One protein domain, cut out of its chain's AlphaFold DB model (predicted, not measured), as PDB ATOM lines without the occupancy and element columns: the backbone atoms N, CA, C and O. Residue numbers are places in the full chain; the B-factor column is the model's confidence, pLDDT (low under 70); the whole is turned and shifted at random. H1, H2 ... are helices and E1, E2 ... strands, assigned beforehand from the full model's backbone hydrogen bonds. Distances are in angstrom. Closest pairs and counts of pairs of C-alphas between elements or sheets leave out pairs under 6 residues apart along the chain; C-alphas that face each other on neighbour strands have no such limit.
ATOM      1  N   ILE A  11     189.837 235.494 235.839       94.62
ATOM      2  CA  ILE A  11     189.301 234.154 236.050       94.62
ATOM      3  C   ILE A  11     187.778 234.204 236.141       94.62
ATOM      4  O   ILE A  11     187.208 235.173 236.652       94.62
ATOM      5  N   GLN A  12     187.121 233.152 235.651       94.88
ATOM      6  CA  GLN A  12     185.723 232.886 235.968       94.88
ATOM      7  C   GLN A  12     185.655 231.934 237.163       94.88
ATOM      8  O   GLN A  12     186.112 230.798 237.088       94.88
ATOM      9  N   THR A  13     185.102 232.404 238.274       94.44
ATOM     10  CA  THR A  13     184.977 231.632 239.511       94.44
ATOM     11  C   THR A  13     183.799 230.661 239.450       94.44
ATOM     12  O   THR A  13     182.901 230.783 238.613       94.44
ATOM     13  N   LEU A  14     183.765 229.696 240.374       94.31
ATOM     14  CA  LEU A  14     182.714 228.670 240.427       94.31
ATOM     15  C   LEU A  14     181.313 229.252 240.678       94.31
ATOM     16  O   LEU A  14     180.308 228.638 240.321       94.31
ATOM     17  N   ASP A  15     181.217 230.437 241.284       94.50
ATOM     18  CA  ASP A  15     179.961 231.178 241.439       94.50
ATOM     19  C   ASP A  15     179.563 232.020 240.219       94.50
ATOM     20  O   ASP A  15     178.526 232.679 240.241       94.50
ATOM     21  N   GLY A  16     180.323 231.924 239.126       91.94
ATOM     22  CA  GLY A  16     180.051 232.589 237.857       91.94
ATOM     23  C   GLY A  16     180.557 234.028 237.785       91.94
ATOM     24  O   GLY A  16     180.394 234.666 236.742       91.94
ATOM     25  N   ASN A  17     181.189 234.541 238.846       90.94
ATOM     26  CA  ASN A  17     181.806 235.861 238.820       90.94
ATOM     27  C   ASN A  17     183.041 235.862 237.913       90.94
ATOM     28  O   ASN A  17     183.737 234.864 237.754       90.94
ATOM     29  N   THR A  18     183.321 237.008 237.297       94.69
ATOM     30  CA  THR A  18     184.585 237.237 236.592       94.69
ATOM     31  C   THR A  18     185.410 238.207 237.414       94.69
ATOM     32  O   THR A  18     184.999 239.350 237.614       94.69
ATOM     33  N   LEU A  19     186.566 237.759 237.895       94.31
ATOM     34  CA  LEU A  19     187.435 238.533 238.777       94.31
ATOM     35  C   LEU A  19     188.804 238.713 238.135       94.31
ATOM     36  O   LEU A  19     189.301 237.815 237.460       94.31
ATOM     37  N   ALA A  20     189.437 239.861 238.368       94.75
ATOM     38  CA  ALA A  20     190.856 239.995 238.069       94.75
ATOM     39  C   ALA A  20     191.638 239.136 239.071       94.75
ATOM     40  O   ALA A  20     191.504 239.343 240.277       94.75
ATOM     41  N   MET A  21     192.463 238.203 238.592       94.94
ATOM     42  CA  MET A  21     193.187 237.257 239.448       94.94
ATOM     43  C   MET A  21     194.041 237.974 240.489       94.94
ATOM     44  O   MET A  21     194.065 237.547 241.636       94.94
ATOM     45  N   LYS A  22     194.643 239.119 240.134       94.56
ATOM     46  CA  LYS A  22     195.431 239.970 241.045       94.56
ATOM     47  C   LYS A  22     194.697 240.419 242.316       94.56
ATOM     48  O   LYS A  22     195.349 240.836 243.261       94.56
ATOM     49  N   LEU A  23     193.360 240.396 242.325       95.44
ATOM     50  CA  LEU A  23     192.564 240.740 243.506       95.44
ATOM     51  C   LEU A  23     192.527 239.604 244.529       95.44
ATOM     52  O   LEU A  23     192.215 239.858 245.683       95.44
ATOM     53  N   ILE A  24     192.815 238.366 244.121       97.56
ATOM     54  CA  ILE A  24     192.747 237.194 244.992       97.56
ATOM     55  C   ILE A  24     194.038 237.120 245.808       97.56
ATOM     56  O   ILE A  24     195.110 236.831 245.269       97.56
ATOM     57  N   ALA A  25     193.909 237.390 247.103       98.00
ATOM     58  CA  ALA A  25     194.967 237.327 248.103       98.00
ATOM     59  C   ALA A  25     195.019 235.963 248.791       98.00
ATOM     60  O   ALA A  25     196.099 235.461 249.077       98.00
ATOM     61  N   SER A  26     193.868 235.331 249.030       98.31
ATOM     62  CA  SER A  26     193.823 234.002 249.635       98.31
ATOM     63  C   SER A  26     192.748 233.119 249.024       98.31
ATOM     64  O   SER A  26     191.684 233.590 248.616       98.31
ATOM     65  N   ILE A  27     193.055 231.827 248.984       98.25
ATOM     66  CA  ILE A  27     192.153 230.740 248.647       98.25
ATOM     67  C   ILE A  27     192.011 229.883 249.899       98.25
ATOM     68  O   ILE A  27     193.003 229.359 250.405       98.25
ATOM     69  N   ILE A  28     190.782 229.737 250.385       97.56
ATOM     70  CA  ILE A  28     190.450 228.878 251.519       97.56
ATOM     71  C   ILE A  28     189.607 227.718 251.007       97.56
ATOM     72  O   ILE A  28     188.531 227.917 250.436       97.56
ATOM     73  N   ARG A  29     190.100 226.505 251.241       95.31
ATOM     74  CA  ARG A  29     189.423 225.245 250.969       95.31
ATOM     75  C   ARG A  29     188.935 224.652 252.287       95.31
ATOM     76  O   ARG A  29     189.720 224.328 253.176       95.31
ATOM     77  N   LEU A  30     187.625 224.478 252.375       91.81
ATOM     78  CA  LEU A  30     186.965 223.626 253.361       91.81
ATOM     79  C   LEU A  30     186.381 222.408 252.628       91.81
ATOM     80  O   LEU A  30     186.402 222.362 251.398       91.81
ATOM     81  N   GLU A  31     185.876 221.424 253.372       89.62
ATOM     82  CA  GLU A  31     185.412 220.138 252.819       89.62
ATOM     83  C   GLU A  31     184.464 220.300 251.621       89.62
ATOM     84  O   GLU A  31     184.701 219.734 250.557       89.62
ATOM     85  N   ASP A  32     183.430 221.125 251.769       93.44
ATOM     86  CA  ASP A  32     182.396 221.356 250.763       93.44
ATOM     87  C   ASP A  32     182.373 222.808 250.265       93.44
ATOM     88  O   ASP A  32     181.375 223.250 249.695       93.44
ATOM     89  N   LEU A  33     183.444 223.580 250.477       95.62
ATOM     90  CA  LEU A  33     183.450 225.011 250.182       95.62
ATOM     91  C   LEU A  33     184.812 225.502 249.690       95.62
ATOM     92  O   LEU A  33     185.863 225.134 250.210       95.62
ATOM     93  N   ILE A  34     184.781 226.401 248.710       97.25
ATOM     94  CA  ILE A  34     185.919 227.240 248.331       97.25
ATOM     95  C   ILE A  34     185.573 228.709 248.514       97.25
ATOM     96  O   ILE A  34     184.471 229.139 248.166       97.25
ATOM     97  N   ILE A  35     186.515 229.474 249.054       97.75
ATOM     98  CA  ILE A  35     186.390 230.912 249.279       97.75
ATOM     99  C   ILE A  35     187.626 231.601 248.710       97.75
ATOM    100  O   ILE A  35     188.748 231.169 248.967       97.75
ATOM    101  N   PHE A  36     187.418 232.700 247.990       98.06
ATOM    102  CA  PHE A  36     188.476 233.628 247.600       98.06
ATOM    103  C   PHE A  36     188.342 234.925 248.393       98.06
ATOM    104  O   PHE A  36     187.266 235.535 248.420       98.06
ATOM    105  N   LEU A  37     189.438 235.356 249.011       98.25
ATOM    106  CA  LEU A  37     189.544 236.616 249.744       98.25
ATOM    107  C   LEU A  37     190.441 237.595 248.980       98.25
ATOM    108  O   LEU A  37     191.433 237.180 248.379       98.25
ATOM    109  N   GLU A  38     190.123 238.888 249.028       96.81
ATOM    110  CA  GLU A  38     191.076 239.949 248.666       96.81
ATOM    111  C   GLU A  38     191.983 240.345 249.841       96.81
ATOM    112  O   GLU A  38     191.783 239.886 250.963       96.81
ATOM    113  N   GLY A  39     192.960 241.228 249.596       94.19
ATOM    114  CA  GLY A  39     193.987 241.618 250.576       94.19
ATOM    115  C   GLY A  39     193.445 242.178 251.896       94.19
ATOM    116  O   GLY A  39     194.057 241.970 252.935       94.19
ATOM    117  N   LYS A  40     192.253 242.789 251.879       96.38
ATOM    118  CA  LYS A  40     191.534 243.288 253.070       96.38
ATOM    119  C   LYS A  40     190.698 242.219 253.784       96.38
ATOM    120  O   LYS A  40     189.832 242.546 254.592       96.38
ATOM    121  N   GLY A  41     190.861 240.946 253.422       94.50
ATOM    122  CA  GLY A  41     190.099 239.821 253.973       94.50
ATOM    123  C   GLY A  41     188.633 239.776 253.538       94.50
ATOM    124  O   GLY A  41     187.874 238.928 254.006       94.50
ATOM    125  N   ARG A  42     188.194 240.665 252.638       96.56
ATOM    126  CA  ARG A  42     186.834 240.628 252.099       96.56
ATOM    127  C   ARG A  42     186.693 239.448 251.143       96.56
ATOM    128  O   ARG A  42     187.503 239.257 250.239       96.56
ATOM    129  N   GLN A  43     185.612 238.698 251.305       97.25
ATOM    130  CA  GLN A  43     185.231 237.653 250.367       97.25
ATOM    131  C   GLN A  43     184.872 238.251 249.004       97.25
ATOM    132  O   GLN A  43     183.958 239.071 248.903       97.25
ATOM    133  N   VAL A  44     185.560 237.802 247.956       96.75
ATOM    134  CA  VAL A  44     185.301 238.212 246.565       96.75
ATOM    135  C   VAL A  44     184.611 237.129 245.740       96.75
ATOM    136  O   VAL A  44     183.979 237.442 244.738       96.75
ATOM    137  N   SER A  45     184.693 235.868 246.164       96.94
ATOM    138  CA  SER A  45     183.966 234.744 245.567       96.94
ATOM    139  C   SER A  45     183.820 233.623 246.587       96.94
ATOM    140  O   SER A  45     184.689 233.442 247.444       96.94
ATOM    141  N   TYR A  46     182.732 232.862 246.492       96.06
ATOM    142  CA  TYR A  46     182.541 231.658 247.296       96.06
ATOM    143  C   TYR A  46     181.663 230.640 246.575       96.06
ATOM    144  O   TYR A  46     180.686 230.980 245.908       96.06
ATOM    145  N   ALA A  47     181.971 229.360 246.735       96.94
ATOM    146  CA  ALA A  47     181.227 228.302 246.078       96.94
ATOM    147  C   ALA A  47     181.147 227.049 246.940       96.94
ATOM    148  O   ALA A  47     182.176 226.498 247.325       96.94
ATOM    149  N   LYS A  48     179.918 226.573 247.183       97.12
ATOM    150  CA  LYS A  48     179.699 225.223 247.707       97.12
ATOM    151  C   LYS A  48     180.014 224.195 246.632       97.12
ATOM    152  O   LYS A  48     179.610 224.372 245.480       97.12
ATOM    153  N   LEU A  49     180.718 223.149 247.028       96.06
ATOM    154  CA  LEU A  49     181.101 222.040 246.178       96.06
ATOM    155  C   LEU A  49     179.993 220.985 246.167       96.06
ATOM    156  O   LEU A  49     179.243 220.824 247.128       96.06
ATOM    157  N   SER A  50     179.854 220.295 245.043       95.38
ATOM    158  CA  SER A  50     178.881 219.220 244.846       95.38
ATOM    159  C   SER A  50     179.312 218.333 243.684       95.38
ATOM    160  O   SER A  50     180.155 218.736 242.893       95.38
ATOM    161  N   ASP A  51     178.652 217.198 243.485       93.81
ATOM    162  CA  ASP A  51     178.933 216.305 242.348       93.81
ATOM    163  C   ASP A  51     178.456 216.853 240.987       93.81
ATOM    164  O   ASP A  51     178.520 216.166 239.969       93.81
ATOM    165  N   LYS A  52     177.934 218.085 240.944       92.25
ATOM    166  CA  LYS A  52     177.486 218.734 239.709       92.25
ATOM    167  C   LYS A  52     178.652 219.413 238.999       92.25
ATOM    168  O   LYS A  52     179.442 220.109 239.633       92.25
ATOM    169  N   GLU A  53     178.684 219.275 237.675       90.56
ATOM    170  CA  GLU A  53     179.635 219.969 236.799       90.56
ATOM    171  C   GLU A  53     179.660 221.481 237.080       90.56
ATOM    172  O   GLU A  53     178.618 222.117 237.271       90.56
ATOM    173  N   GLY A  54     180.867 222.044 237.146       90.75
ATOM    174  CA  GLY A  54     181.119 223.436 237.518       90.75
ATOM    175  C   GLY A  54     181.158 223.684 239.029       90.75
ATOM    176  O   GLY A  54     181.375 224.819 239.455       90.75
ATOM    177  N   ARG A  55     180.931 222.655 239.854       94.75
ATOM    178  CA  ARG A  55     180.984 222.711 241.324       94.75
ATOM    179  C   ARG A  55     181.709 221.513 241.939       94.75
ATOM    180  O   ARG A  55     181.692 221.385 243.160       94.75
ATOM    181  N   THR A  56     182.328 220.641 241.149       95.44
ATOM    182  CA  THR A  56     183.048 219.480 241.685       95.44
ATOM    183  C   THR A  56     184.340 219.894 242.388       95.44
ATOM    184  O   THR A  56     184.829 221.014 242.230       95.44
ATOM    185  N   VAL A  57     184.919 218.970 243.160       93.88
ATOM    186  CA  VAL A  57     186.266 219.152 243.728       93.88
ATOM    187  C   VAL A  57     187.278 219.410 242.608       93.88
ATOM    188  O   VAL A  57     188.028 220.373 242.688       93.88
ATOM    189  N   ALA A  58     187.208 218.641 241.517       94.69
ATOM    190  CA  ALA A  58     188.087 218.806 240.362       94.69
ATOM    191  C   ALA A  58     187.933 220.182 239.685       94.69
ATOM    192  O   ALA A  58     188.934 220.800 239.333       94.69
ATOM    193  N   ASP A  59     186.704 220.694 239.550       94.94
ATOM    194  CA  ASP A  59     186.467 222.045 239.016       94.94
ATOM    195  C   ASP A  59     187.106 223.109 239.909       94.94
ATOM    196  O   ASP A  59     187.685 224.092 239.442       94.94
ATOM    197  N   ALA A  60     187.003 222.914 241.220       95.19
ATOM    198  CA  ALA A  60     187.553 223.843 242.177       95.19
ATOM    199  C   ALA A  60     189.082 223.767 242.258       95.19
ATOM    200  O   ALA A  60     189.710 224.783 242.553       95.19
ATOM    201  N   ASP A  61     189.678 222.599 242.028       94.94
ATOM    202  CA  ASP A  61     191.128 222.425 241.958       94.94
ATOM    203  C   ASP A  61     191.671 223.061 240.677       94.94
ATOM    204  O   ASP A  61     192.580 223.877 240.754       94.94
ATOM    205  N   ALA A  62     191.017 222.845 239.532       94.94
ATOM    206  CA  ALA A  62     191.367 223.517 238.281       94.94
ATOM    207  C   ALA A  62     191.278 225.051 238.391       94.94
ATOM    208  O   ALA A  62     192.164 225.769 237.927       94.94
ATOM    209  N   CYS A  63     190.235 225.565 239.051       94.81
ATOM    210  CA  CYS A  63     190.099 226.994 239.331       94.81
ATOM    211  C   CYS A  63     191.199 227.504 240.277       94.81
ATOM    212  O   CYS A  63     191.704 228.608 240.092       94.81
ATOM    213  N   THR A  64     191.600 226.704 241.269       96.06
ATOM    214  CA  THR A  64     192.705 227.046 242.180       96.06
ATOM    215  C   THR A  64     194.029 227.103 241.422       96.06
ATOM    216  O   THR A  64     194.732 228.106 241.525       96.06
ATOM    217  N   ASP A  65     194.320 226.086 240.609       95.88
ATOM    218  CA  ASP A  65     195.524 225.990 239.781       95.88
ATOM    219  C   ASP A  65     195.663 227.193 238.844       95.88
ATOM    220  O   ASP A  65     196.746 227.763 238.712       95.88
ATOM    221  N   GLU A  66     194.571 227.628 238.213       94.81
ATOM    222  CA  GLU A  66     194.579 228.815 237.355       94.81
ATOM    223  C   GLU A  66     195.015 230.076 238.124       94.81
ATOM    224  O   GLU A  66     195.856 230.835 237.640       94.81
ATOM    225  N   VAL A  67     194.512 230.267 239.351       95.31
ATOM    226  CA  VAL A  67     194.876 231.418 240.191       95.31
ATOM    227  C   VAL A  67     196.321 231.326 240.674       95.31
ATOM    228  O   VAL A  67     197.058 232.308 240.554       95.31
ATOM    229  N   ILE A  68     196.751 230.182 241.213       95.88
ATOM    230  CA  ILE A  68     198.090 230.056 241.814       95.88
ATOM    231  C   ILE A  68     199.205 230.057 240.765       95.88
ATOM    232  O   ILE A  68     200.318 230.455 241.076       95.88
ATOM    233  N   ASN A  69     198.913 229.704 239.511       93.81
ATOM    234  CA  ASN A  69     199.869 229.833 238.408       93.81
ATOM    235  C   ASN A  69     200.043 231.286 237.924       93.81
ATOM    236  O   ASN A  69     200.907 231.553 237.085       93.81
ATOM    237  N   SER A  70     199.235 232.234 238.421       92.06
ATOM    238  CA  SER A  70     199.335 233.649 238.041       92.06
ATOM    239  C   SER A  70     200.394 234.437 238.822       92.06
ATOM    240  O   SER A  70     200.801 235.501 238.358       92.06
ATOM    241  N   ASP A  71     200.827 233.961 239.995       94.50
ATOM    242  CA  ASP A  71     201.749 234.676 240.894       94.50
ATOM    243  C   ASP A  71     202.383 233.715 241.924       94.50
ATOM    244  O   ASP A  71     202.116 232.520 241.926       94.50
ATOM    245  N   SER A  72     203.214 234.221 242.834       96.56
ATOM    246  CA  SER A  72     203.771 233.446 243.948       96.56
ATOM    247  C   SER A  72     202.755 233.307 245.083       96.56
ATOM    248  O   SER A  72     202.463 234.270 245.799       96.56
ATOM    249  N   PHE A  73     202.239 232.098 245.284       98.00
ATOM    250  CA  PHE A  73     201.363 231.749 246.405       98.00
ATOM    251  C   PHE A  73     202.050 230.761 247.333       98.00
ATOM    252  O   PHE A  73     202.568 229.765 246.853       98.00
ATOM    253  N   ILE A  74     201.996 230.969 248.645       97.94
ATOM    254  CA  ILE A  74     202.384 229.952 249.627       97.94
ATOM    255  C   ILE A  74     201.265 228.913 249.720       97.94
ATOM    256  O   ILE A  74     200.110 229.273 249.956       97.94
ATOM    257  N   ASN A  75     201.608 227.633 249.561       96.75
ATOM    258  CA  ASN A  75     200.702 226.520 249.835       96.75
ATOM    259  C   ASN A  75     200.705 226.210 251.337       96.75
ATOM    260  O   ASN A  75     201.723 225.830 251.908       96.75
ATOM    261  N   LEU A  76     199.547 226.360 251.973       95.44
ATOM    262  CA  LEU A  76     199.344 226.142 253.406       95.44
ATOM    263  C   LEU A  76     198.800 224.735 253.715       95.44
ATOM    264  O   LEU A  76     198.488 224.413 254.861       95.44
ATOM    265  N   GLY A  77     198.672 223.888 252.695       91.69
ATOM    266  CA  GLY A  77     198.100 222.554 252.782       91.69
ATOM    267  C   GLY A  77     196.573 222.550 252.716       91.69
ATOM    268  O   GLY A  77     195.901 223.573 252.858       91.69
ATOM    269  N   LYS A  78     196.007 221.359 252.475       88.69
ATOM    270  CA  LYS A  78     194.552 221.126 252.358       88.69
ATOM    271  C   LYS A  78     193.850 222.030 251.329       88.69
ATOM    272  O   LYS A  78     192.669 222.311 251.477       88.69
ATOM    273  N   GLY A  79     194.568 222.488 250.301       91.12
ATOM    274  CA  GLY A  79     194.049 223.388 249.265       91.12
ATOM    275  C   GLY A  79     194.059 224.876 249.633       91.12
ATOM    276  O   GLY A  79     193.639 225.698 248.820       91.12
ATOM    277  N   ASN A  80     194.553 225.243 250.819       96.44
ATOM    278  CA  ASN A  80     194.671 226.637 251.237       96.44
ATOM    279  C   ASN A  80     195.919 227.292 250.640       96.44
ATOM    280  O   ASN A  80     197.012 226.730 250.709       96.44
ATOM    281  N   HIS A  81     195.764 228.506 250.119       98.12
ATOM    282  CA  HIS A  81     196.857 229.276 249.531       98.12
ATOM    283  C   HIS A  81     196.763 230.753 249.916       98.12
ATOM    284  O   HIS A  81     195.665 231.294 250.076       98.12
ATOM    285  N   VAL A  82     197.909 231.427 250.031       98.25
ATOM    286  CA  VAL A  82     197.972 232.884 250.231       98.25
ATOM    287  C   VAL A  82     199.037 233.491 249.323       98.25
ATOM    288  O   VAL A  82     200.147 232.973 249.228       98.25
ATOM    289  N   ARG A  83     198.700 234.579 248.633       98.12
ATOM    290  CA  ARG A  83     199.590 235.300 247.721       98.12
ATOM    291  C   ARG A  83     200.653 236.050 248.520       98.12
ATOM    292  O   ARG A  83     200.308 236.875 249.365       98.12
ATOM    293  N   CYS A  84     201.926 235.833 248.194       97.50
ATOM    294  CA  CYS A  84     203.053 236.418 248.928       97.50
ATOM    295  C   CYS A  84     202.980 237.949 248.988       97.50
ATOM    296  O   CYS A  84     203.112 238.522 250.061       97.50
ATOM    297  N   SER A  85     202.662 238.606 247.866       96.69
ATOM    298  CA  SER A  85     202.559 240.073 247.773       96.69
ATOM    299  C   SER A  85     201.456 240.709 248.621       96.69
ATOM    300  O   SER A  85     201.386 241.932 248.693       96.69
ATOM    301  N   THR A  86     200.574 239.912 249.224       97.44
ATOM    302  CA  THR A  86     199.464 240.406 250.055       97.44
ATOM    303  C   THR A  86     199.650 240.119 251.538       97.44
ATOM    304  O   THR A  86     198.801 240.519 252.329       97.44
ATOM    305  N   ILE A  87     200.723 239.417 251.911       97.75
ATOM    306  CA  ILE A  87     201.023 239.098 253.305       97.75
ATOM    307  C   ILE A  87     201.783 240.275 253.916       97.75
ATOM    308  O   ILE A  87     202.861 240.622 253.447       97.75
ATOM    309  N   GLU A  88     201.229 240.862 254.974       96.56
ATOM    310  CA  GLU A  88     201.876 241.925 255.755       96.56
ATOM    311  C   GLU A  88     202.551 241.378 257.017       96.56
ATOM    312  O   GLU A  88     203.572 241.908 257.453       96.56
ATOM    313  N   ALA A  89     202.006 240.306 257.603       96.56
ATOM    314  CA  ALA A  89     202.584 239.681 258.788       96.56
ATOM    315  C   ALA A  89     202.217 238.198 258.921       96.56
ATOM    316  O   ALA A  89     201.166 237.736 258.466       96.56
ATOM    317  N   VAL A  90     203.087 237.464 259.616       97.06
ATOM    318  CA  VAL A  90     202.857 236.096 260.089       97.06
ATOM    319  C   VAL A  90     202.977 236.121 261.610       97.06
ATOM    320  O   VAL A  90     204.018 236.487 262.149       97.06
ATOM    321  N   GLU A  91     201.906 235.758 262.312       95.31
ATOM    322  CA  GLU A  91     201.806 235.897 263.767       95.31
ATOM    323  C   GLU A  91     201.517 234.556 264.434       95.31
ATOM    324  O   GLU A  91     200.648 233.794 264.002       95.31
ATOM    325  N   THR A  92     202.179 234.290 265.558       94.81
ATOM    326  CA  THR A  92     201.815 233.160 266.414       94.81
ATOM    327  C   THR A  92     200.605 233.529 267.275       94.81
ATOM    328  O   THR A  92     200.620 234.474 268.060       94.81
ATOM    329  N   CYS A  93     199.525 232.759 267.150       93.88
ATOM    330  CA  CYS A  93     198.335 232.893 267.976       93.88
ATOM    331  C   CYS A  93     198.370 231.856 269.104       93.88
ATOM    332  O   CYS A  93     198.335 230.647 268.861       93.88
ATOM    333  N   ASN A  94     198.420 232.338 270.346       92.12
ATOM    334  CA  ASN A  94     198.441 231.521 271.563       92.12
ATOM    335  C   ASN A  94     197.120 231.624 272.346       92.12
ATOM    336  O   ASN A  94     197.113 231.558 273.578       92.12
ATOM    337  N   GLY A  95     196.003 231.809 271.638       88.31
ATOM    338  CA  GLY A  95     194.675 231.870 272.242       88.31
ATOM    339  C   GLY A  95     194.339 230.605 273.034       88.31
ATOM    340  O   GLY A  95     194.898 229.530 272.807       88.31
ATOM    341  N   ARG A  96     193.403 230.723 273.984       87.62
ATOM    342  CA  ARG A  96     192.980 229.591 274.823       87.62
ATOM    343  C   ARG A  96     192.423 228.443 273.978       87.62
ATOM    344  O   ARG A  96     192.873 227.310 274.135       87.62
ATOM    345  N   ASP A  97     191.510 228.782 273.070       90.00
ATOM    346  CA  ASP A  97     190.751 227.823 272.256       90.00
ATOM    347  C   ASP A  97     191.258 227.742 270.808       90.00
ATOM    348  O   ASP A  97     191.047 226.747 270.116       90.00
ATOM    349  N   HIS A  98     191.984 228.767 270.357       91.12
ATOM    350  CA  HIS A  98     192.523 228.855 269.004       91.12
ATOM    351  C   HIS A  98     194.025 229.107 269.068       91.12
ATOM    352  O   HIS A  98     194.474 230.225 269.316       91.12
ATOM    353  N   LYS A  99     194.793 228.035 268.857       96.31
ATOM    354  CA  LYS A  99     196.255 228.067 268.767       96.31
ATOM    355  C   LYS A  99     196.684 227.789 267.338       96.31
ATOM    356  O   LYS A  99     196.194 226.840 266.725       96.31
ATOM    357  N   GLY A 100     197.587 228.600 266.807       96.75
ATOM    358  CA  GLY A 100     198.007 228.453 265.420       96.75
ATOM    359  C   GLY A 100     198.839 229.609 264.901       96.75
ATOM    360  O   GLY A 100     199.371 230.391 265.686       96.75
ATOM    361  N   ILE A 101     198.926 229.710 263.581       97.25
ATOM    362  CA  ILE A 101     199.569 230.817 262.875       97.25
ATOM    363  C   ILE A 101     198.502 231.625 262.144       97.25
ATOM    364  O   ILE A 101     197.685 231.061 261.416       97.25
ATOM    365  N   LEU A 102     198.506 232.937 262.355       97.06
ATOM    366  CA  LEU A 102     197.698 233.894 261.610       97.06
ATOM    367  C   LEU A 102     198.541 234.477 260.483       97.06
ATOM    368  O   LEU A 102     199.669 234.907 260.708       97.06
ATOM    369  N   ILE A 103     197.973 234.509 259.283       97.88
ATOM    370  CA  ILE A 103     198.567 235.180 258.130       97.88
ATOM    371  C   ILE A 103     197.732 236.425 257.865       97.88
ATOM    372  O   ILE A 103     196.535 236.326 257.570       97.88
ATOM    373  N   ARG A 104     198.362 237.586 258.035       97.81
ATOM    374  CA  ARG A 104     197.729 238.902 257.961       97.81
ATOM    375  C   ARG A 104     197.942 239.536 256.598       97.81
ATOM    376  O   ARG A 104     199.023 239.415 256.025       97.81
ATOM    377  N   GLY A 105     196.917 240.220 256.115       97.06
ATOM    378  CA  GLY A 105     196.975 241.125 254.974       97.06
ATOM    379  C   GLY A 105     196.637 242.556 255.374       97.06
ATOM    380  O   GLY A 105     196.625 242.882 256.561       97.06
ATOM    381  N   GLU A 106     196.309 243.372 254.373       96.19
ATOM    382  CA  GLU A 106     196.084 244.815 254.506       96.19
ATOM    383  C   GLU A 106     195.100 245.158 255.632       96.19
ATOM    384  O   GLU A 106     193.937 244.740 255.623       96.19
ATOM    385  N   GLY A 107     195.565 245.982 256.574       95.50
ATOM    386  CA  GLY A 107     194.748 246.473 257.685       95.50
ATOM    387  C   GLY A 107     194.426 245.391 258.718       95.50
ATOM    388  O   GLY A 107     193.291 245.320 259.191       95.50
ATOM    389  N   ASP A 108     195.405 244.537 259.027       94.12
ATOM    390  CA  ASP A 108     195.318 243.413 259.973       94.12
ATOM    391  C   ASP A 108     194.289 242.335 259.591       94.12
ATOM    392  O   ASP A 108     193.888 241.498 260.418       94.12
ATOM    393  N   ALA A 109     193.859 242.320 258.329       96.94
ATOM    394  CA  ALA A 109     192.898 241.354 257.827       96.94
ATOM    395  C   ALA A 109     193.444 239.926 257.942       96.94
ATOM    396  O   ALA A 109     194.590 239.657 257.599       96.94
ATOM    397  N   ILE A 110     192.620 238.979 258.393       96.81
ATOM    398  CA  ILE A 110     193.018 237.566 258.440       96.81
ATOM    399  C   ILE A 110     192.828 236.972 257.044       96.81
ATOM    400  O   ILE A 110     191.696 236.794 256.594       96.81
ATOM    401  N   LEU A 111     193.934 236.652 256.371       97.75
ATOM    402  CA  LEU A 111     193.923 235.978 255.073       97.75
ATOM    403  C   LEU A 111     193.874 234.462 255.229       97.75
ATOM    404  O   LEU A 111     193.221 233.780 254.449       97.75
ATOM    405  N   SER A 112     194.537 233.922 256.250       97.12
ATOM    406  CA  SER A 112     194.444 232.504 256.582       97.12
ATOM    407  C   SER A 112     194.793 232.247 258.044       97.12
ATOM    408  O   SER A 112     195.444 233.061 258.706       97.12
ATOM    409  N   PHE A 113     194.362 231.091 258.539       95.50
ATOM    410  CA  PHE A 113     194.705 230.587 259.858       95.50
ATOM    411  C   PHE A 113     195.111 229.120 259.762       95.50
ATOM    412  O   PHE A 113     194.346 228.277 259.290       95.50
ATOM    413  N   LEU A 114     196.309 228.817 260.252       94.94
ATOM    414  CA  LEU A 114     196.833 227.465 260.360       94.94
ATOM    415  C   LEU A 114     196.686 226.974 261.802       94.94
ATOM    416  O   LEU A 114     197.444 227.424 262.665       94.94
ATOM    417  N   PRO A 115     195.748 226.060 262.101       94.19
ATOM    418  CA  PRO A 115     195.583 225.531 263.448       94.19
ATOM    419  C   PRO A 115     196.761 224.619 263.810       94.19
ATOM    420  O   PRO A 115     196.956 223.567 263.202       94.19
ATOM    421  N   ILE A 116     197.538 225.011 264.819       94.88
ATOM    422  CA  ILE A 116     198.715 224.274 265.290       94.88
ATOM    423  C   ILE A 116     198.782 224.393 266.812       94.88
ATOM    424  O   ILE A 116     199.083 225.450 267.368       94.88
ATOM    425  N   SER A 117     198.519 223.287 267.506       93.38
ATOM    426  CA  SER A 117     198.427 223.271 268.972       93.38
ATOM    427  C   SER A 117     199.786 223.296 269.675       93.38
ATOM    428  O   SER A 117     199.905 223.879 270.757       93.38
ATOM    429  N   GLN A 118     200.816 222.700 269.073       94.12
ATOM    430  CA  GLN A 118     202.155 222.581 269.657       94.12
ATOM    431  C   GLN A 118     202.993 223.840 269.384       94.12
ATOM    432  O   GLN A 118     203.058 224.291 268.244       94.12
ATOM    433  N   SER A 119     203.616 224.417 270.421       93.06
ATOM    434  CA  SER A 119     204.389 225.671 270.289       93.06
ATOM    435  C   SER A 119     205.613 225.506 269.399       93.06
ATOM    436  O   SER A 119     205.819 226.313 268.506       93.06
ATOM    437  N   GLU A 120     206.360 224.419 269.582       93.50
ATOM    438  CA  GLU A 120     207.573 224.157 268.802       93.50
ATOM    439  C   GLU A 120     207.275 224.044 267.298       93.50
ATOM    440  O   GLU A 120     207.987 224.609 266.474       93.50
ATOM    441  N   ILE A 121     206.175 223.376 266.925       95.12
ATOM    442  CA  ILE A 121     205.736 223.310 265.523       95.12
ATOM    443  C   ILE A 121     205.304 224.696 265.028       95.12
ATOM    444  O   ILE A 121     205.626 225.059 263.901       95.12
ATOM    445  N   ARG A 122     204.603 225.493 265.852       95.25
ATOM    446  CA  ARG A 122     204.237 226.871 265.476       95.25
ATOM    447  C   ARG A 122     205.466 227.715 265.161       95.25
ATOM    448  O   ARG A 122     205.443 228.418 264.162       95.25
ATOM    449  N   GLU A 123     206.505 227.632 265.981       94.88
ATOM    450  CA  GLU A 123     207.758 228.366 265.771       94.88
ATOM    451  C   GLU A 123     208.423 227.945 264.455       94.88
ATOM    452  O   GLU A 123     208.635 228.791 263.594       94.88
ATOM    453  N   LYS A 124     208.596 226.635 264.215       96.25
ATOM    454  CA  LYS A 124     209.165 226.123 262.951       96.25
ATOM    455  C   LYS A 124     208.366 226.552 261.718       96.25
ATOM    456  O   LYS A 124     208.945 226.894 260.692       96.25
ATOM    457  N   VAL A 125     207.033 226.523 261.801       96.56
ATOM    458  CA  VAL A 125     206.167 226.978 260.703       96.56
ATOM    459  C   VAL A 125     206.281 228.488 260.502       96.56
ATOM    460  O   VAL A 125     206.345 228.930 259.359       96.56
ATOM    461  N   ALA A 126     206.318 229.281 261.575       96.31
ATOM    462  CA  ALA A 126     206.482 230.729 261.479       96.31
ATOM    463  C   ALA A 126     207.818 231.100 260.815       96.31
ATOM    464  O   ALA A 126     207.813 231.915 259.894       96.31
ATOM    465  N   ASP A 127     208.913 230.449 261.212       96.12
ATOM    466  CA  ASP A 127     210.242 230.653 260.627       96.12
ATOM    467  C   ASP A 127     210.254 230.288 259.136       96.12
ATOM    468  O   ASP A 127     210.655 231.094 258.301       96.12
ATOM    469  N   ALA A 128     209.711 229.122 258.767       97.00
ATOM    470  CA  ALA A 128     209.650 228.697 257.367       97.00
ATOM    471  C   ALA A 128     208.801 229.636 256.491       97.00
ATOM    472  O   ALA A 128     209.146 229.901 255.337       97.00
ATOM    473  N   LEU A 129     207.685 230.147 257.022       97.44
ATOM    474  CA  LEU A 129     206.864 231.140 256.330       97.44
ATOM    475  C   LEU A 129     207.609 232.472 256.181       97.44
ATOM    476  O   LEU A 129     207.552 233.077 255.112       97.44
ATOM    477  N   HIS A 130     208.316 232.915 257.222       96.50
ATOM    478  CA  HIS A 130     209.120 234.131 257.173       96.50
ATOM    479  C   HIS A 130     210.240 234.025 256.130       96.50
ATOM    480  O   HIS A 130     210.363 234.901 255.276       96.50
ATOM    481  N   ASP A 131     210.982 232.918 256.116       95.88
ATOM    482  CA  ASP A 131     212.041 232.661 255.136       95.88
ATOM    483  C   ASP A 131     211.508 232.657 253.694       95.88
ATOM    484  O   ASP A 131     212.135 233.210 252.785       95.88
ATOM    485  N   ALA A 132     210.320 232.082 253.470       96.94
ATOM    486  CA  ALA A 132     209.669 232.101 252.162       96.94
ATOM    487  C   ALA A 132     209.324 233.530 251.703       96.94
ATOM    488  O   ALA A 132     209.513 233.855 250.526       96.94
ATOM    489  N   LEU A 133     208.866 234.392 252.620       96.75
ATOM    490  CA  LEU A 133     208.566 235.801 252.340       96.75
ATOM    491  C   LEU A 133     209.836 236.612 252.061       96.75
ATOM    492  O   LEU A 133     209.892 237.316 251.056       96.75
ATOM    493  N   VAL A 134     210.887 236.443 252.865       95.75
ATOM    494  CA  VAL A 134     212.191 237.087 252.627       95.75
ATOM    495  C   VAL A 134     212.763 236.667 251.269       95.75
ATOM    496  O   VAL A 134     213.268 237.489 250.501       95.75
ATOM    497  N   SER A 135     212.648 235.383 250.922       95.12
ATOM    498  CA  SER A 135     213.083 234.876 249.619       95.12
ATOM    499  C   SER A 135     212.248 235.441 248.462       95.12
ATOM    500  O   SER A 135     212.793 235.772 247.403       95.12
ATOM    501  N   TYR A 136     210.933 235.596 248.654       96.19
ATOM    502  CA  TYR A 136     210.046 236.262 247.698       96.19
ATOM    503  C   TYR A 136     210.461 237.720 247.458       96.19
ATOM    504  O   TYR A 136     210.618 238.116 246.302       96.19
ATOM    505  N   GLU A 137     210.714 238.491 248.517       94.00
ATOM    506  CA  GLU A 137     211.175 239.885 248.433       94.00
ATOM    507  C   GLU A 137     212.523 240.011 247.708       94.00
ATOM    508  O   GLU A 137     212.756 240.965 246.964       94.00
ATOM    509  N   ALA A 138     213.392 239.007 247.848       95.38
ATOM    510  CA  ALA A 138     214.649 238.901 247.110       95.38
ATOM    511  C   ALA A 138     214.488 238.414 245.650       95.38
ATOM    512  O   ALA A 138     215.486 238.257 244.940       95.38
ATOM    513  N   GLY A 139     213.261 238.142 245.192       93.38
ATOM    514  CA  GLY A 139     212.949 237.676 243.839       93.38
ATOM    515  C   GLY A 139     213.251 236.193 243.582       93.38
ATOM    516  O   GLY A 139     213.399 235.796 242.427       93.38
ATOM    517  N   LYS A 140     213.373 235.369 244.631       93.06
ATOM    518  CA  LYS A 140     213.762 233.946 244.562       93.06
ATOM    519  C   LYS A 140     212.757 233.015 245.244       93.06
ATOM    520  O   LYS A 140     213.146 232.037 245.885       93.06
ATOM    521  N   PHE A 141     211.467 233.319 245.104       92.44
ATOM    522  CA  PHE A 141     210.399 232.600 245.796       92.44
ATOM    523  C   PHE A 141     210.587 231.077 245.787       92.44
ATOM    524  O   PHE A 141     210.774 230.455 244.741       92.44
ATOM    525  N   SER A 142     210.540 230.498 246.983       92.50
ATOM    526  CA  SER A 142     210.646 229.066 247.231       92.50
ATOM    527  C   SER A 142     209.531 228.674 248.192       92.50
ATOM    528  O   SER A 142     209.293 229.377 249.173       92.50
ATOM    529  N   GLN A 143     208.832 227.577 247.900       95.44
ATOM    530  CA  GLN A 143     207.776 227.083 248.783       95.44
ATOM    531  C   GLN A 143     208.368 226.638 250.126       95.44
ATOM    532  O   GLN A 143     209.367 225.914 250.119       95.44
ATOM    533  N   PRO A 144     207.748 226.997 251.262       95.06
ATOM    534  CA  PRO A 144     208.106 226.407 252.541       95.06
ATOM    535  C   PRO A 144     207.693 224.929 252.571       95.06
ATOM    536  O   PRO A 144     206.568 224.580 252.205       95.06
ATOM    537  N   ASP A 145     208.579 224.052 253.045       91.75
ATOM    538  CA  ASP A 145     208.280 222.622 253.210       91.75
ATOM    539  C   ASP A 145     207.513 222.368 254.517       91.75
ATOM    540  O   ASP A 145     208.017 221.815 255.496       91.75
ATOM    541  N   LEU A 146     206.258 222.818 254.541       92.94
ATOM    542  CA  LEU A 146     205.382 222.632 255.697       92.94
ATOM    543  C   LEU A 146     205.098 221.147 255.964       92.94
ATOM    544  O   LEU A 146     204.880 220.760 257.110       92.94
ATOM    545  N   ALA A 147     205.115 220.303 254.926       89.38
ATOM    546  CA  ALA A 147     204.879 218.871 255.065       89.38
ATOM    547  C   ALA A 147     205.989 218.197 255.880       89.38
ATOM    548  O   ALA A 147     205.683 217.394 256.760       89.38
ATOM    549  N   ALA A 148     207.257 218.545 255.641       89.31
ATOM    550  CA  ALA A 148     208.357 218.068 256.472       89.31
ATOM    551  C   ALA A 148     208.181 218.490 257.938       89.31
ATOM    552  O   ALA A 148     208.357 217.668 258.831       89.31
ATOM    553  N   ILE A 149     207.758 219.732 258.195       90.12
ATOM    554  CA  ILE A 149     207.573 220.244 259.562       90.12
ATOM    555  C   ILE A 149     206.448 219.508 260.305       90.12
ATOM    556  O   ILE A 149     206.588 219.234 261.491       90.12
ATOM    557  N   PHE A 150     205.340 219.178 259.635       87.31
ATOM    558  CA  PHE A 150     204.214 218.478 260.267       87.31
ATOM    559  C   PHE A 150     204.433 216.970 260.462       87.31
ATOM    560  O   PHE A 150     203.723 216.361 261.262       87.31
ATOM    561  N   ASN A 151     205.368 216.364 259.724       79.38
ATOM    562  CA  ASN A 151     205.652 214.925 259.776       79.38
ATOM    563  C   ASN A 151     206.819 214.559 260.717       79.38
ATOM    564  O   ASN A 151     207.149 213.376 260.831       79.38
ATOM    565  N   HIS A 152     207.431 215.550 261.368       57.81
ATOM    566  CA  HIS A 152     208.523 215.408 262.335       57.81
ATOM    567  C   HIS A 152     208.073 215.794 263.744       57.81
ATOM    568  O   HIS A 152     208.552 215.126 264.688       57.81
TER     569      HIS A 152
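AT A GLANCE: This is residues 11 to 152 of the 152 residues of an uncharacterized protein of Vibrio crassostreae (UniProt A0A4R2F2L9). What would one see first? Two antiparallel sheets are partly face to face: H1 covers the far face of the five-stranded one, while the three-stranded one turns its edge strand E9 to the other face and has the long helix H2 over E7 and E8, next to E5. Short H3 packs on H2. What are the make-up and size? The printed part has 142 residues, in the order E1 E2 E3 E4 H1 E5 E6 E7 E8 E9 H2 H3, of mixed class, with sheets E4 E3 E2 E6 E5 and E7 E8 E9. It is compact, with a radius of gyration of the C-alphas of 15.1 A and spans of 43 by 33 by 29 A.

IN THESE COORDINATES: Where are the first elements? E1 is residues 18 to 20, with C-alpha 18 at (184.585, 237.237, 236.592); E2 is 26 to 30, E3 33 to 37, E4 43 to 48. H1, residues 57 to 68, is 16.2 A long. What follows? E5 is residues 73 to 77, E6 80 to 83, E7 89 to 94, E8 99 to 105 at 19.0 A, and E9 109 to 115 at 17.0 A. H2, residues 119 to 137, is 26.9 A long, and H3, residues 146 to 150, ends at C-alpha 150, (204.214, 218.478, 260.267).

HOW THE PARTS SIT: How is the larger sheet paired? E1 pairs with no named strand. E2 E3 E4 form a meander, each strand the antiparallel neighbour of the one before, with N 28 and O 35 at 2.9 A and N 36 and O 45 at 2.9 A. E6 is antiparallel to E2, N 27 to O 81 at 2.9 A, and to E5, N 74 to O 82 at 2.8 A. What is on it? H1 is on one face, two layers, at a height over the sheet of 9.3 A; it lies over E2 and runs along the strands, at 14 degrees to E2 on the local plane. H3 only grazes this sheet, with residues 146 to 147. How does E7 E8 E9 sit? This second meander, strongly twisted, has N 91 and O 102 at 2.9 A and N 103 and O 112 at 3.0 A. The two sheets form a sandwich, two sheets face to face, 22 degrees apart; the closest C-alphas of E2 and E9 are those of Ser 26 and Leu 111, 5.8 A. And the helices? H2 is on the sheet E7 E8 E9 at a height over the sheet of 9.2 A, and touches H3 with residues 121 to 128 alone, closest C-alphas Val 125 and Leu 146, 6.7 A. In H1, H2 and H3 every O i to N i+4 pair is within hydrogen-bond range.

THE WHOLE: How far does it reach? The two C-alphas farthest apart are those of Lys 52 and Ala 138, 42.9 A. Is it whole and confident? The printed part has no cut and no long link. Its mean pLDDT is 94.6, and residue 152 is under 70.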